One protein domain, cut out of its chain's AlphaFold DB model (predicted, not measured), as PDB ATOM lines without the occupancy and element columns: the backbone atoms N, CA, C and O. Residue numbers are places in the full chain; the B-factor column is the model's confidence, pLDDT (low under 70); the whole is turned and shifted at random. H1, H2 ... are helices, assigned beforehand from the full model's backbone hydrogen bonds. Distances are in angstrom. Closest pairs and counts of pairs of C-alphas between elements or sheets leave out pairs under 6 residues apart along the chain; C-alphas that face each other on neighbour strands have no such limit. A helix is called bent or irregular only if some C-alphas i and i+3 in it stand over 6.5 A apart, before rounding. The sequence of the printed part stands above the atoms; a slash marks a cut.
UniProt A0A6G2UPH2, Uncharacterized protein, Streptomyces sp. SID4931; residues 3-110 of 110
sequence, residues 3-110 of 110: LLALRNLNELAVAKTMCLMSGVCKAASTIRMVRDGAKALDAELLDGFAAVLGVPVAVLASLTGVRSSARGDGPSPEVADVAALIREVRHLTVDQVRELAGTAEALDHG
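This is residues 3 to 110 of the 110 residues of an uncharacterized protein of Streptomyces sp. SID4931 (UniProt A0A6G2UPH2). A cluster of crossed helices is built around H3: H1 crosses one side of it, H4 packs across it, and the first part of H5, residues 79 to 83, packs on it, while H2 packs on the first part of H1, away from H3. From this cluster H5 reaches outward and H6 folds back beside it as a loose V, with residues 101 to 110 sticking out at the far end of the long axis. The printed part has 108 residues with six named helices, H1 to H6 in order, and no named strand; the class is all helix. It is compact, with a radius of gyration of the C-alphas of 14.8 A, yet elongated, spanning 45 by 29 by 21 A.

Begin with H1, residues 11 to 22; its residues 11 to 15 alone touch H2, residues 28 to 35, about perpendicular at 85 degrees, and the closest C-alphas are those of Leu 12 and Ala 28, 4.8 A apart. Next look at H3, residues 43 to 53, the hub, the helix that touches most others. It touches H1 about perpendicular at 83 degrees, closest at the C-alphas of Met 18 and Gly 48, 5.2 A apart. H2 and H3 are apart. H4, residues 57 to 64, touches H3 at 73 degrees, only just about perpendicular; the closest C-alphas, of Ala 50 and Val 57, are 5.2 A apart. H5, residues 77 to 91, touches H3 with residues 79 to 83 alone, at a steep tilt of 60 degrees, the same way; the closest C-alphas, of Val 52 and Ala 83, are 5.8 A apart. H6, residues 94 to 108, touches no helix; it is close to H5 but not clearly touching, with the C-alphas of Val 89 and Val 97 7.0 A apart, at a tilt of 36 degrees, only just steep, opposite ways. In H1, H2, H3, H4 and H6 every O i to N i+4 pair is within hydrogen-bond range; in H5 it is 9 of 11.

Find C-alpha 11 at (166.200, 375.885, 194.310); from there H1 runs 15.9 A to Ser 22. H2 and H4 have 8 residues each, and H3 measures 15.2 A. H5 starts at C-alpha 77, (163.562, 351.938, 198.738), and runs 23.0 A; it is irregular, but only just: C-alphas 88 and 91 are 6.9 A apart. H6 runs 21.1 A and ends at C-alpha 108, (176.325, 356.236, 213.168).

The two farthest C-alphas, of Ala 38 and Gly 110, are 48.1 A apart. The printed part has no cut. The link from H4 to H5, residues 65 to 76, is long. The mean pLDDT of the printed part is 88.3; look for values under 70 at residues 3 to 5, 69 to 73 and 110.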
ATOM      1  N   LEU A   3     154.711 371.933 195.385       69.38
ATOM      2  CA  LEU A   3     155.072 370.660 196.029       69.38
ATOM      3  C   LEU A   3     156.480 370.628 196.652       69.38
ATOM      4  O   LEU A   3     156.674 369.962 197.663       69.38
ATOM      5  N   LEU A   4     157.446 371.351 196.080       66.50
ATOM      6  CA  LEU A   4     158.810 371.447 196.623       66.50
ATOM      7  C   LEU A   4     158.903 372.468 197.760       66.50
ATOM      8  O   LEU A   4     159.669 372.276 198.699       66.50
ATOM      9  N   ALA A   5     158.075 373.517 197.721       64.81
ATOM     10  CA  ALA A   5     157.930 374.428 198.853       64.81
ATOM     11  C   ALA A   5     157.364 373.686 200.078       64.81
ATOM     12  O   ALA A   5     157.804 373.931 201.193       64.81
ATOM     13  N   LEU A   6     156.507 372.674 199.868       72.75
ATOM     14  CA  LEU A   6     156.069 371.728 200.911       72.75
ATOM     15  C   LEU A   6     157.171 370.753 201.378       72.75
ATOM     16  O   LEU A   6     156.876 369.773 202.062       72.75
ATOM     17  N   ARG A   7     158.424 370.960 200.972       75.81
ATOM     18  CA  ARG A   7     159.615 370.275 201.493       75.81
ATOM     19  C   ARG A   7     160.614 371.260 202.115       75.81
ATOM     20  O   ARG A   7     161.709 370.846 202.462       75.81
ATOM     21  N   ASN A   8     160.269 372.551 202.219       80.75
ATOM     22  CA  ASN A   8     161.178 373.636 202.619       80.75
ATOM     23  C   ASN A   8     162.501 373.680 201.830       80.75
ATOM     24  O   ASN A   8     163.513 374.186 202.311       80.75
ATOM     25  N   LEU A   9     162.501 373.177 200.594       86.06
ATOM     26  CA  LEU A   9     163.678 373.202 199.735       86.06
ATOM     27  C   LEU A   9     163.656 374.458 198.860       86.06
ATOM     28  O   LEU A   9     162.730 374.663 198.071       86.06
ATOM     29  N   ASN A  10     164.707 375.274 198.959       89.44
ATOM     30  CA  ASN A  10     164.995 376.290 197.947       89.44
ATOM     31  C   ASN A  10     165.597 375.640 196.685       89.44
ATOM     32  O   ASN A  10     165.921 374.454 196.668       89.44
ATOM     33  N   GLU A  11     165.765 376.405 195.612       91.94
ATOM     34  CA  GLU A  11     166.200 375.885 194.310       91.94
ATOM     35  C   GLU A  11     167.589 375.244 194.356       91.94
ATOM     36  O   GLU A  11     167.842 374.267 193.650       91.94
ATOM     37  N   LEU A  12     168.483 375.766 195.200       94.44
ATOM     38  CA  LEU A  12     169.804 375.182 195.415       94.44
ATOM     39  C   LEU A  12     169.710 373.846 196.156       94.44
ATOM     40  O   LEU A  12     170.391 372.894 195.780       94.44
ATOM     41  N   ALA A  13     168.876 373.770 197.191       92.25
ATOM     42  CA  ALA A  13     168.652 372.544 197.940       92.25
ATOM     43  C   ALA A  13     168.019 371.475 197.039       92.25
ATOM     44  O   ALA A  13     168.529 370.364 196.983       92.25
ATOM     45  N   VAL A  14     167.016 371.838 196.230       93.62
ATOM     46  CA  VAL A  14     166.434 370.942 195.217       93.62
ATOM     47  C   VAL A  14     167.499 370.425 194.251       93.62
ATOM     48  O   VAL A  14     167.568 369.223 194.027       93.62
ATOM     49  N   ALA A  15     168.340 371.303 193.695       95.12
ATOM     50  CA  ALA A  15     169.402 370.904 192.771       95.12
ATOM     51  C   ALA A  15     170.391 369.907 193.401       95.12
ATOM     52  O   ALA A  15     170.761 368.920 192.766       95.12
ATOM     53  N   LYS A  16     170.794 370.142 194.657       95.25
ATOM     54  CA  LYS A  16     171.677 369.233 195.403       95.25
ATOM     55  C   LYS A  16     171.008 367.889 195.670       95.25
ATOM     56  O   LYS A  16     171.584 366.858 195.343       95.25
ATOM     57  N   THR A  17     169.799 367.903 196.227       93.56
ATOM     58  CA  THR A  17     169.027 366.694 196.536       93.56
ATOM     59  C   THR A  17     168.786 365.861 195.278       93.56
ATOM     60  O   THR A  17     169.016 364.659 195.294       93.56
ATOM     61  N   MET A  18     168.408 366.501 194.168       93.81
ATOM     62  CA  MET A  18     168.226 365.849 192.869       93.81
ATOM     63  C   MET A  18     169.516 365.166 192.389       93.81
ATOM     64  O   MET A  18     169.506 363.981 192.072       93.81
ATOM     65  N   CYS A  19     170.643 365.882 192.415       95.00
ATOM     66  CA  CYS A  19     171.937 365.335 192.005       95.00
ATOM     67  C   CYS A  19     172.357 364.137 192.874       95.00
ATOM     68  O   CYS A  19     172.822 363.134 192.341       95.00
ATOM     69  N   LEU A  20     172.141 364.209 194.193       93.88
ATOM     70  CA  LEU A  20     172.490 363.135 195.130       93.88
ATOM     71  C   LEU A  20     171.583 361.905 195.002       93.88
ATOM     72  O   LEU A  20     172.074 360.784 195.069       93.88
ATOM     73  N   MET A  21     170.273 362.100 194.837       92.81
ATOM     74  CA  MET A  21     169.294 361.006 194.904       92.81
ATOM     75  C   MET A  21     169.012 360.346 193.553       92.81
ATOM     76  O   MET A  21     168.597 359.193 193.527       92.81
ATOM     77  N   SER A  22     169.194 361.058 192.437       90.94
ATOM     78  CA  SER A  22     168.888 360.527 191.099       90.94
ATOM     79  C   SER A  22     170.043 360.620 190.106       90.94
ATOM     80  O   SER A  22     169.886 360.206 188.960       90.94
ATOM     81  N   GLY A  23     171.174 361.220 190.490       91.12
ATOM     82  CA  GLY A  23     172.275 361.529 189.569       91.12
ATOM     83  C   GLY A  23     171.974 362.670 188.589       91.12
ATOM     84  O   GLY A  23     172.838 363.046 187.798       91.12
ATOM     85  N   VAL A  24     170.773 363.264 188.635       92.56
ATOM     86  CA  VAL A  24     170.389 364.367 187.744       92.56
ATOM     87  C   VAL A  24     170.914 365.677 188.321       92.56
ATOM     88  O   VAL A  24     170.324 366.295 189.206       92.56
ATOM     89  N   CYS A  25     172.055 366.124 187.811       94.44
ATOM     90  CA  CYS A  25     172.726 367.315 188.316       94.44
ATOM     91  C   CYS A  25     172.403 368.528 187.434       94.44
ATOM     92  O   CYS A  25     172.919 368.683 186.325       94.44
ATOM     93  N   LYS A  26     171.540 369.420 187.934       95.12
ATOM     94  CA  LYS A  26     171.157 370.672 187.260       95.12
ATOM     95  C   LYS A  26     171.508 371.881 188.116       95.12
ATOM     96  O   LYS A  26     171.477 371.829 189.339       95.12
ATOM     97  N   ALA A  27     171.796 373.007 187.469       96.12
ATOM     98  CA  ALA A  27     171.988 374.270 188.172       96.12
ATOM     99  C   ALA A  27     170.690 374.730 188.862       96.12
ATOM    100  O   ALA A  27     169.595 374.556 188.323       96.12
ATOM    101  N   ALA A  28     170.811 375.409 190.007       94.94
ATOM    102  CA  ALA A  28     169.672 376.008 190.711       94.94
ATOM    103  C   ALA A  28     168.874 376.982 189.819       94.94
ATOM    104  O   ALA A  28     167.649 377.053 189.901       94.94
ATOM    105  N   SER A  29     169.551 377.692 188.906       95.88
ATOM    106  CA  SER A  29     168.908 378.549 187.904       95.88
ATOM    107  C   SER A  29     167.995 377.766 186.956       95.88
ATOM    108  O   SER A  29     166.918 378.253 186.630       95.88
ATOM    109  N   THR A  30     168.364 376.541 186.574       95.06
ATOM    110  CA  THR A  30     167.517 375.649 185.770       95.06
ATOM    111  C   THR A  30     166.256 375.261 186.537       95.06
ATOM    112  O   THR A  30     165.163 375.349 185.985       95.06
ATOM    113  N   ILE A  31     166.388 374.891 187.817       94.06
ATOM    114  CA  ILE A  31     165.241 374.565 188.682       94.06
ATOM    115  C   ILE A  31     164.297 375.764 188.791       94.06
ATOM    116  O   ILE A  31     163.083 375.620 188.643       94.06
ATOM    117  N   ARG A  32     164.863 376.960 188.984       91.88
ATOM    118  CA  ARG A  32     164.111 378.214 189.017       91.88
ATOM    119  C   ARG A  32     163.361 378.465 187.708       91.88
ATOM    120  O   ARG A  32     162.163 378.715 187.742       91.88
ATOM    121  N   MET A  33     164.025 378.334 186.559       94.56
ATOM    122  CA  MET A  33     163.386 378.516 185.250       94.56
ATOM    123  C   MET A  33     162.237 377.531 185.016       94.56
ATOM    124  O   MET A  33     161.212 377.927 184.473       94.56
ATOM    125  N   VAL A  34     162.375 376.273 185.444       92.62
ATOM    126  CA  VAL A  34     161.293 375.277 185.356       92.62
ATOM    127  C   VAL A  34     160.135 375.647 186.278       92.62
ATOM    128  O   VAL A  34     158.975 375.606 185.873       92.62
ATOM    129  N   ARG A  35     160.430 376.064 187.516       87.81
ATOM    130  CA  ARG A  35     159.413 376.521 188.472       87.81
ATOM    131  C   ARG A  35     158.617 377.708 187.933       87.81
ATOM    132  O   ARG A  35     157.404 377.735 188.131       87.81
ATOM    133  N   ASP A  36     159.310 378.654 187.307       90.00
ATOM    134  CA  ASP A  36     158.753 379.897 186.773       90.00
ATOM    135  C   ASP A  36     158.087 379.686 185.393       90.00
ATOM    136  O   ASP A  36     157.541 380.625 184.822       90.00
ATOM    137  N   GLY A  37     158.138 378.469 184.832       89.62
ATOM    138  CA  GLY A  37     157.600 378.144 183.505       89.62
ATOM    139  C   GLY A  37     158.432 378.678 182.331       89.62
ATOM    140  O   GLY A  37     158.069 378.475 181.177       89.62
ATOM    141  N   ALA A  38     159.569 379.322 182.606       93.25
ATOM    142  CA  ALA A  38     160.495 379.851 181.604       93.25
ATOM    143  C   ALA A  38     161.312 378.757 180.893       93.25
ATOM    144  O   ALA A  38     161.909 379.008 179.846       93.25
ATOM    145  N   LYS A  39     161.364 377.544 181.455       92.81
ATOM    146  CA  LYS A  39     161.920 376.350 180.812       92.81
ATOM    147  C   LYS A  39     160.936 375.191 180.937       92.81
ATOM    148  O   LYS A  39     160.411 374.942 182.018       92.81
ATOM    149  N   ALA A  40     160.728 374.469 179.838       91.31
ATOM    150  CA  ALA A  40     159.910 373.265 179.834       91.31
ATOM    151  C   ALA A  40     160.527 372.161 180.709       91.31
ATOM    152  O   ALA A  40     161.751 372.021 180.788       91.31
ATOM    153  N   LEU A  41     159.665 371.370 181.345       91.88
ATOM    154  CA  LEU A  41     160.061 370.168 182.064       91.88
ATOM    155  C   LEU A  41     160.382 369.063 181.048       91.88
ATOM    156  O   LEU A  41     159.501 368.639 180.304       91.88
ATOM    157  N   ASP A  42     161.640 368.627 180.996       91.19
ATOM    158  CA  ASP A  42     162.075 367.489 180.180       91.19
ATOM    159  C   ASP A  42     162.061 366.179 180.994       91.19
ATOM    160  O   ASP A  42     161.806 366.183 182.199       91.19
ATOM    161  N   ALA A  43     162.285 365.048 180.320       89.62
ATOM    162  CA  ALA A  43     162.227 363.725 180.943       89.62
ATOM    163  C   ALA A  43     163.294 363.536 182.039       89.62
ATOM    164  O   ALA A  43     163.006 362.964 183.083       89.62
ATOM    165  N   GLU A  44     164.494 364.081 181.841       91.25
ATOM    166  CA  GLU A  44     165.590 363.998 182.813       91.25
ATOM    167  C   GLU A  44     165.255 364.783 184.093       91.25
ATOM    168  O   GLU A  44     165.430 364.295 185.210       91.25
ATOM    169  N   LEU A  45     164.715 365.998 183.952       92.62
ATOM    170  CA  LEU A  45     164.224 366.782 185.084       92.62
ATOM    171  C   LEU A  45     163.043 366.100 185.782       92.62
ATOM    172  O   LEU A  45     162.934 366.191 187.005       92.62
ATOM    173  N   LEU A  46     162.162 365.436 185.028       92.00
ATOM    174  CA  LEU A  46     161.035 364.683 185.578       92.00
ATOM    175  C   LEU A  46     161.519 363.551 186.495       92.00
ATOM    176  O   LEU A  46     161.017 363.440 187.615       92.00
ATOM    177  N   ASP A  47     162.526 362.784 186.065       90.69
ATOM    178  CA  ASP A  47     163.167 361.734 186.871       90.69
ATOM    179  C   ASP A  47     163.790 362.321 188.148       90.69
ATOM    180  O   ASP A  47     163.591 361.816 189.256       90.69
ATOM    181  N   GLY A  48     164.475 363.459 188.017       92.56
ATOM    182  CA  GLY A  48     165.045 364.167 189.156       92.56
ATOM    183  C   GLY A  48     164.002 364.627 190.180       92.56
ATOM    184  O   GLY A  48     164.184 364.459 191.388       92.56
ATOM    185  N   PHE A  49     162.880 365.190 189.724       92.56
ATOM    186  CA  PHE A  49     161.801 365.597 190.627       92.56
ATOM    187  C   PHE A  49     161.077 364.401 191.251       92.56
ATOM    188  O   PHE A  49     160.656 364.506 192.403       92.56
ATOM    189  N   ALA A  50     160.953 363.282 190.533       92.12
ATOM    190  CA  ALA A  50     160.385 362.042 191.060       92.12
ATOM    191  C   ALA A  50     161.164 361.553 192.288       92.12
ATOM    192  O   ALA A  50     160.557 361.283 193.327       92.12
ATOM    193  N   ALA A  51     162.499 361.557 192.207       92.50
ATOM    194  CA  ALA A  51     163.368 361.194 193.321       92.50
ATOM    195  C   ALA A  51     163.212 362.146 194.517       92.50
ATOM    196  O   ALA A  51     162.953 361.694 195.628       92.50
ATOM    197  N   VAL A  52     163.273 363.465 194.295       93.12
ATOM    198  CA  VAL A  52     163.123 364.468 195.375       93.12
ATOM    199  C   VAL A  52     161.761 364.357 196.073       93.12
ATOM    200  O   VAL A  52     161.637 364.601 197.274       93.12
ATOM    201  N   LEU A  53     160.711 364.026 195.320       91.62
ATOM    202  CA  LEU A  53     159.353 363.928 195.849       91.62
ATOM    203  C   LEU A  53     159.030 362.553 196.448       91.62
ATOM    204  O   LEU A  53     158.045 362.473 197.191       91.62
ATOM    205  N   GLY A  54     159.832 361.524 196.155       91.81
ATOM    206  CA  GLY A  54     159.589 360.140 196.566       91.81
ATOM    207  C   GLY A  54     158.374 359.527 195.875       91.81
ATOM    208  O   GLY A  54     157.620 358.785 196.496       91.81
ATOM    209  N   VAL A  55     158.121 359.893 194.616       90.31
ATOM    210  CA  VAL A  55     156.945 359.439 193.859       90.31
ATOM    211  C   VAL A  55     157.370 358.735 192.573       90.31
ATOM    212  O   VAL A  55     158.395 359.100 192.000       90.31
ATOM    213  N   PRO A  56     156.592 357.765 192.064       90.50
ATOM    214  CA  PRO A  56     156.900 357.144 190.781       90.50
ATOM    215  C   PRO A  56     156.906 358.174 189.646       90.50
ATOM    216  O   PRO A  56     155.970 358.973 189.523       90.50
ATOM    217  N   VAL A  57     157.906 358.109 188.762       90.06
ATOM    218  CA  VAL A  57     157.998 359.001 187.592       90.06
ATOM    219  C   VAL A  57     156.740 358.933 186.724       90.06
ATOM    220  O   VAL A  57     156.270 359.959 186.244       90.06
ATOM    221  N   ALA A  58     156.118 357.755 186.596       88.94
ATOM    222  CA  ALA A  58     154.882 357.567 185.834       88.94
ATOM    223  C   ALA A  58     153.710 358.415 186.366       88.94
ATOM    224  O   ALA A  58     152.886 358.891 185.585       88.94
ATOM    225  N   VAL A  59     153.654 358.647 187.683       90.19
ATOM    226  CA  VAL A  59     152.642 359.511 188.306       90.19
ATOM    227  C   VAL A  59     152.915 360.977 187.972       90.19
ATOM    228  O   VAL A  59     151.993 361.714 187.642       90.19
ATOM    229  N   LEU A  60     154.173 361.421 187.999       89.31
ATOM    230  CA  LEU A  60     154.495 362.788 187.577       89.31
ATOM    231  C   LEU A  60     154.313 362.980 186.067       89.31
ATOM    232  O   LEU A  60     153.840 364.033 185.642       89.31
ATOM    233  N   ALA A  61     154.632 361.972 185.257       90.75
ATOM    234  CA  ALA A  61     154.428 361.976 183.811       90.75
ATOM    235  C   ALA A  61     152.948 362.170 183.456       90.75
ATOM    236  O   ALA A  61     152.625 363.004 182.611       90.75
ATOM    237  N   SER A  62     152.035 361.465 184.137       90.38
ATOM    238  CA  SER A  62     150.594 361.600 183.886       90.38
ATOM    239  C   SER A  62     150.052 362.984 184.258       90.38
ATOM    240  O   SER A  62     149.175 363.497 183.569       90.38
ATOM    241  N   LEU A  63     150.607 363.616 185.296       89.88
ATOM    242  CA  LEU A  63     150.217 364.962 185.730       89.88
ATOM    243  C   LEU A  63     150.810 366.080 184.863       89.88
ATOM    244  O   LEU A  63     150.242 367.168 184.793       89.88
ATOM    245  N   THR A  64     151.962 365.841 184.237       87.56
ATOM    246  CA  THR A  64     152.714 366.868 183.493       87.56
ATOM    247  C   THR A  64     152.599 366.725 181.977       87.56
ATOM    248  O   THR A  64     152.948 367.656 181.253       87.56
ATOM    249  N   GLY A  65     152.135 365.575 181.479       88.38
ATOM    250  CA  GLY A  65     152.104 365.247 180.051       88.38
ATOM    251  C   GLY A  65     153.485 364.968 179.443       88.38
ATOM    252  O   GLY A  65     153.587 364.715 178.240       88.38
ATOM    253  N   VAL A  66     154.552 365.001 180.248       89.62
ATOM    254  CA  VAL A  66     155.924 364.712 179.817       89.62
ATOM    255  C   VAL A  66     156.102 363.201 179.699       89.62
ATOM    256  O   VAL A  66     155.722 362.445 180.592       89.62
ATOM    257  N   ARG A  67     156.700 362.737 178.598       82.75
ATOM    258  CA  ARG A  67     157.039 361.316 178.442       82.75
ATOM    259  C   ARG A  67     158.204 360.963 179.369       82.75
ATOM    260  O   ARG A  67     159.265 361.569 179.264       82.75
ATOM    261  N   SER A  68     157.999 359.979 180.243       72.62
ATOM    262  CA  SER A  68     159.057 359.402 181.083       72.62
ATOM    263  C   SER A  68     160.150 358.756 180.224       72.62
ATOM    264  O   SER A  68     159.833 358.103 179.225       72.62
ATOM    265  N   SER A  69     161.418 358.907 180.626       67.69
ATOM    266  CA  SER A  69     162.554 358.204 180.010       67.69
ATOM    267  C   SER A  69     162.707 356.769 180.533       67.69
ATOM    268  O   SER A  69     163.353 355.948 179.881       67.69
ATOM    269  N   ALA A  70     162.128 356.455 181.697       60.84
ATOM    270  CA  ALA A  70     162.325 355.193 182.402       60.84
ATOM    271  C   ALA A  70     161.080 354.289 182.390       60.84
ATOM    272  O   ALA A  70     159.931 354.750 182.432       60.84
ATOM    273  N   ARG A  71     161.347 352.975 182.367       57.53
ATOM    274  CA  ARG A  71     160.398 351.890 182.661       57.53
ATOM    275  C   ARG A  71     159.879 352.116 184.087       57.53
ATOM    276  O   ARG A  71     160.666 352.485 184.943       57.53
ATOM    277  N   GLY A  72     158.571 351.975 184.302       57.66
ATOM    278  CA  GLY A  72     157.828 352.465 185.476       57.66
ATOM    279  C   GLY A  72     158.144 351.849 186.846       57.66
ATOM    280  O   GLY A  72     157.230 351.737 187.660       57.66
ATOM    281  N   ASP A  73     159.388 351.473 187.111       66.56
ATOM    282  CA  ASP A  73     159.835 351.104 188.444       66.56
ATOM    283  C   ASP A  73     159.931 352.394 189.275       66.56
ATOM    284  O   ASP A  73     160.433 353.425 188.822       66.56
ATOM    285  N   GLY A  74     159.313 352.386 190.458       72.50
ATOM    286  CA  GLY A  74     159.325 353.527 191.374       72.50
ATOM    287  C   GLY A  74     160.743 353.879 191.856       72.50
ATOM    288  O   GLY A  74     161.703 353.195 191.500       72.50
ATOM    289  N   PRO A  75     160.898 354.932 192.684       84.62
ATOM    290  CA  PRO A  75     162.172 355.173 193.357       84.62
ATOM    291  C   PRO A  75     162.620 353.912 194.108       84.62
ATOM    292  O   PRO A  75     161.779 353.162 194.614       84.62
ATOM    293  N   SER A  76     163.935 353.688 194.193       88.88
ATOM    294  CA  SER A  76     164.461 352.620 195.046       88.88
ATOM    295  C   SER A  76     164.010 352.847 196.499       88.88
ATOM    296  O   SER A  76     163.706 353.991 196.865       88.88
ATOM    297  N   PRO A  77     163.950 351.797 197.335       90.94
ATOM    298  CA  PRO A  77     163.562 351.938 198.738       90.94
ATOM    299  C   PRO A  77     164.360 353.030 199.461       90.94
ATOM    300  O   PRO A  77     163.778 353.869 200.137       90.94
ATOM    301  N   GLU A  78     165.667 353.112 199.207       92.00
ATOM    302  CA  GLU A  78     166.548 354.114 199.811       92.00
ATOM    303  C   GLU A  78     166.163 355.542 199.389       92.00
ATOM    304  O   GLU A  78     166.108 356.455 200.213       92.00
ATOM    305  N   VAL A  79     165.850 355.750 198.107       92.31
ATOM    306  CA  VAL A  79     165.398 357.053 197.588       92.31
ATOM    307  C   VAL A  79     164.036 357.426 198.175       92.31
ATOM    308  O   VAL A  79     163.810 358.591 198.517       92.31
ATOM    309  N   ALA A  80     163.132 356.455 198.313       92.12
ATOM    310  CA  ALA A  80     161.822 356.664 198.919       92.12
ATOM    311  C   ALA A  80     161.935 357.047 200.404       92.12
ATOM    312  O   ALA A  80     161.291 358.012 200.829       92.12
ATOM    313  N   ASP A  81     162.798 356.366 201.161       93.31
ATOM    314  CA  ASP A  81     163.044 356.633 202.581       93.31
ATOM    315  C   ASP A  81     163.654 358.022 202.797       93.31
ATOM    316  O   ASP A  81     163.185 358.789 203.642       93.31
ATOM    317  N   VAL A  82     164.636 358.413 201.978       92.62
ATOM    318  CA  VAL A  82     165.221 359.763 202.040       92.62
ATOM    319  C   VAL A  82     164.176 360.830 201.701       92.62
ATOM    320  O   VAL A  82     164.080 361.848 202.393       92.62
ATOM    321  N   ALA A  83     163.348 360.616 200.676       93.19
ATOM    322  CA  ALA A  83     162.285 361.559 200.329       93.19
ATOM    323  C   ALA A  83     161.219 361.677 201.435       93.19
ATOM    324  O   ALA A  83     160.694 362.774 201.676       93.19
ATOM    325  N   ALA A  84     160.910 360.571 202.121       92.50
ATOM    326  CA  ALA A  84     160.041 360.560 203.291       92.50
ATOM    327  C   ALA A  84     160.672 361.340 204.453       92.50
ATOM    328  O   ALA A  84     160.008 362.199 205.031       92.50
ATOM    329  N   LEU A  85     161.965 361.150 204.727       91.38
ATOM    330  CA  LEU A  85     162.679 361.905 205.756       91.38
ATOM    331  C   LEU A  85     162.670 363.415 205.465       91.38
ATOM    332  O   LEU A  85     162.280 364.197 206.331       91.38
ATOM    333  N   ILE A  86     163.005 363.832 204.236       91.31
ATOM    334  CA  ILE A  86     162.951 365.244 203.800       91.31
ATOM    335  C   ILE A  86     161.545 365.819 203.991       91.31
ATOM    336  O   ILE A  86     161.371 366.980 204.368       91.31
ATOM    337  N   ARG A  87     160.517 365.009 203.720       90.12
ATOM    338  CA  ARG A  87     159.138 365.394 203.984       90.12
ATOM    339  C   ARG A  87     158.930 365.599 205.479       90.12
ATOM    340  O   ARG A  87     158.458 366.669 205.839       90.12
ATOM    341  N   GLU A  88     159.259 364.652 206.341       90.62
ATOM    342  CA  GLU A  88     158.963 364.743 207.776       90.62
ATOM    343  C   GLU A  88     159.699 365.887 208.486       90.62
ATOM    344  O   GLU A  88     159.083 366.616 209.266       90.62
ATOM    345  N   VAL A  89     160.956 366.160 208.127       89.81
ATOM    346  CA  VAL A  89     161.729 367.256 208.745       89.81
ATOM    347  C   VAL A  89     161.240 368.658 208.357       89.81
ATOM    348  O   VAL A  89     161.659 369.639 208.964       89.81
ATOM    349  N   ARG A  90     160.322 368.788 207.386       87.69
ATOM    350  CA  ARG A  90     159.829 370.092 206.889       87.69
ATOM    351  C   ARG A  90     159.178 370.973 207.957       87.69
ATOM    352  O   ARG A  90     159.040 372.171 207.751       87.69
ATOM    353  N   HIS A  91     158.705 370.393 209.053       88.19
ATOM    354  CA  HIS A  91     158.036 371.149 210.117       88.19
ATOM    355  C   HIS A  91     158.996 371.604 211.216       88.19
ATOM    356  O   HIS A  91     158.590 372.344 212.107       88.19
ATOM    357  N   LEU A  92     160.249 371.156 211.158       90.25
ATOM    358  CA  LEU A  92     161.261 371.461 212.155       90.25
ATOM    359  C   LEU A  92     161.903 372.823 211.887       90.25
ATOM    360  O   LEU A  92     162.079 373.251 210.742       90.25
ATOM    361  N   THR A  93     162.291 373.499 212.965       89.56
ATOM    362  CA  THR A  93     163.144 374.685 212.881       89.56
ATOM    363  C   THR A  93     164.572 374.290 212.505       89.56
ATOM    364  O   THR A  93     164.975 373.133 212.621       89.56
ATOM    365  N   VAL A  94     165.376 375.268 212.086       88.81
ATOM    366  CA  VAL A  94     166.788 375.028 211.750       88.81
ATOM    367  C   VAL A  94     167.549 374.411 212.929       88.81
ATOM    368  O   VAL A  94     168.364 373.517 212.720       88.81
ATOM    369  N   ASP A  95     167.271 374.846 214.157       94.31
ATOM    370  CA  ASP A  95     167.952 374.326 215.347       94.31
ATOM    371  C   ASP A  95     167.535 372.886 215.658       94.31
ATOM    372  O   ASP A  95     168.395 372.054 215.936       94.31
ATOM    373  N   GLN A  96     166.254 372.550 215.489       92.88
ATOM    374  CA  GLN A  96     165.767 371.173 215.627       92.88
ATOM    375  C   GLN A  96     166.359 370.239 214.563       92.88
ATOM    376  O   GLN A  96     166.690 369.096 214.860       92.88
ATOM    377  N   VAL A  97     166.532 370.719 213.326       91.25
ATOM    378  CA  VAL A  97     167.208 369.940 212.274       91.25
ATOM    379  C   VAL A  97     168.679 369.703 212.626       91.25
ATOM    380  O   VAL A  97     169.177 368.604 212.405       91.25
ATOM    381  N   ARG A  98     169.375 370.698 213.195       92.06
ATOM    382  CA  ARG A  98     170.771 370.539 213.646       92.06
ATOM    383  C   ARG A  98     170.895 369.527 214.780       92.06
ATOM    384  O   ARG A  98     171.798 368.701 214.746       92.06
ATOM    385  N   GLU A  99     169.995 369.581 215.757       94.38
ATOM    386  CA  GLU A  99     169.957 368.625 216.868       94.38
ATOM    387  C   GLU A  99     169.681 367.197 216.374       94.38
ATOM    388  O   GLU A  99     170.389 366.257 216.747       94.38
ATOM    389  N   LEU A 100     168.704 367.040 215.475       91.88
ATOM    390  CA  LEU A 100     168.391 365.755 214.852       91.88
ATOM    391  C   LEU A 100     169.588 365.204 214.067       91.88
ATOM    392  O   LEU A 100     169.903 364.022 214.191       91.88
ATOM    393  N   ALA A 101     170.271 366.054 213.293       91.31
ATOM    394  CA  ALA A 101     171.466 365.667 212.550       91.31
ATOM    395  C   ALA A 101     172.595 365.214 213.487       91.31
ATOM    396  O   ALA A 101     173.145 364.136 213.284       91.31
ATOM    397  N   GLY A 102     172.876 365.966 214.556       93.88
ATOM    398  CA  GLY A 102     173.882 365.569 215.548       93.88
ATOM    399  C   GLY A 102     173.534 364.259 216.264       93.88
ATOM    400  O   GLY A 102     174.415 363.447 216.534       93.88
ATOM    401  N   THR A 103     172.246 364.007 216.519       92.94
ATOM    402  CA  THR A 103     171.785 362.726 217.081       92.94
ATOM    403  C   THR A 103     172.019 361.570 216.107       92.94
ATOM    404  O   THR A 103     172.495 360.515 216.516       92.94
ATOM    405  N   ALA A 104     171.714 361.762 214.820       90.62
ATOM    406  CA  ALA A 104     171.953 360.749 213.795       90.62
ATOM    407  C   ALA A 104     173.452 360.451 213.624       90.62
ATOM    408  O   ALA A 104     173.835 359.287 213.571       90.62
ATOM    409  N   GLU A 105     174.301 361.482 213.611       93.69
ATOM    410  CA  GLU A 105     175.760 361.324 213.563       93.69
ATOM    411  C   GLU A 105     176.279 360.533 214.771       93.69
ATOM    412  O   GLU A 105     177.090 359.626 214.604       93.69
ATOM    413  N   ALA A 106     175.779 360.811 215.978       93.62
ATOM    414  CA  ALA A 106     176.166 360.069 217.177       93.62
ATOM    415  C   ALA A 106     175.760 358.583 217.123       93.62
ATOM    416  O   ALA A 106     176.494 357.744 217.636       93.62
ATOM    417  N   LEU A 107     174.619 358.262 216.502       92.12
ATOM    418  CA  LEU A 107     174.165 356.879 216.302       92.12
ATOM    419  C   LEU A 107     174.976 356.132 215.235       92.12
ATOM    420  O   LEU A 107     175.130 354.924 215.345       92.12
ATOM    421  N   ASP A 108     175.482 356.830 214.218       87.00
ATOM    422  CA  ASP A 108     176.325 356.236 213.168       87.00
ATOM    423  C   ASP A 108     177.740 355.896 213.680       87.00
ATOM    424  O   ASP A 108     178.383 354.966 213.203       87.00
ATOM    425  N   HIS A 109     178.218 356.637 214.687       76.38
ATOM    426  CA  HIS A 109     179.552 356.470 215.278       76.38
ATOM    427  C   HIS A 109     179.574 355.623 216.567       76.38
ATOM    428  O   HIS A 109     180.642 355.497 217.176       76.38
ATOM    429  N   GLY A 110     178.430 355.086 217.012       52.88
ATOM    430  CA  GLY A 110     178.279 354.298 218.246       52.88
ATOM    431  C   GLY A 110     178.026 352.821 217.986       52.88
ATOM    432  O   GLY A 110     178.694 351.998 218.653       52.88
TER     433      GLY A 110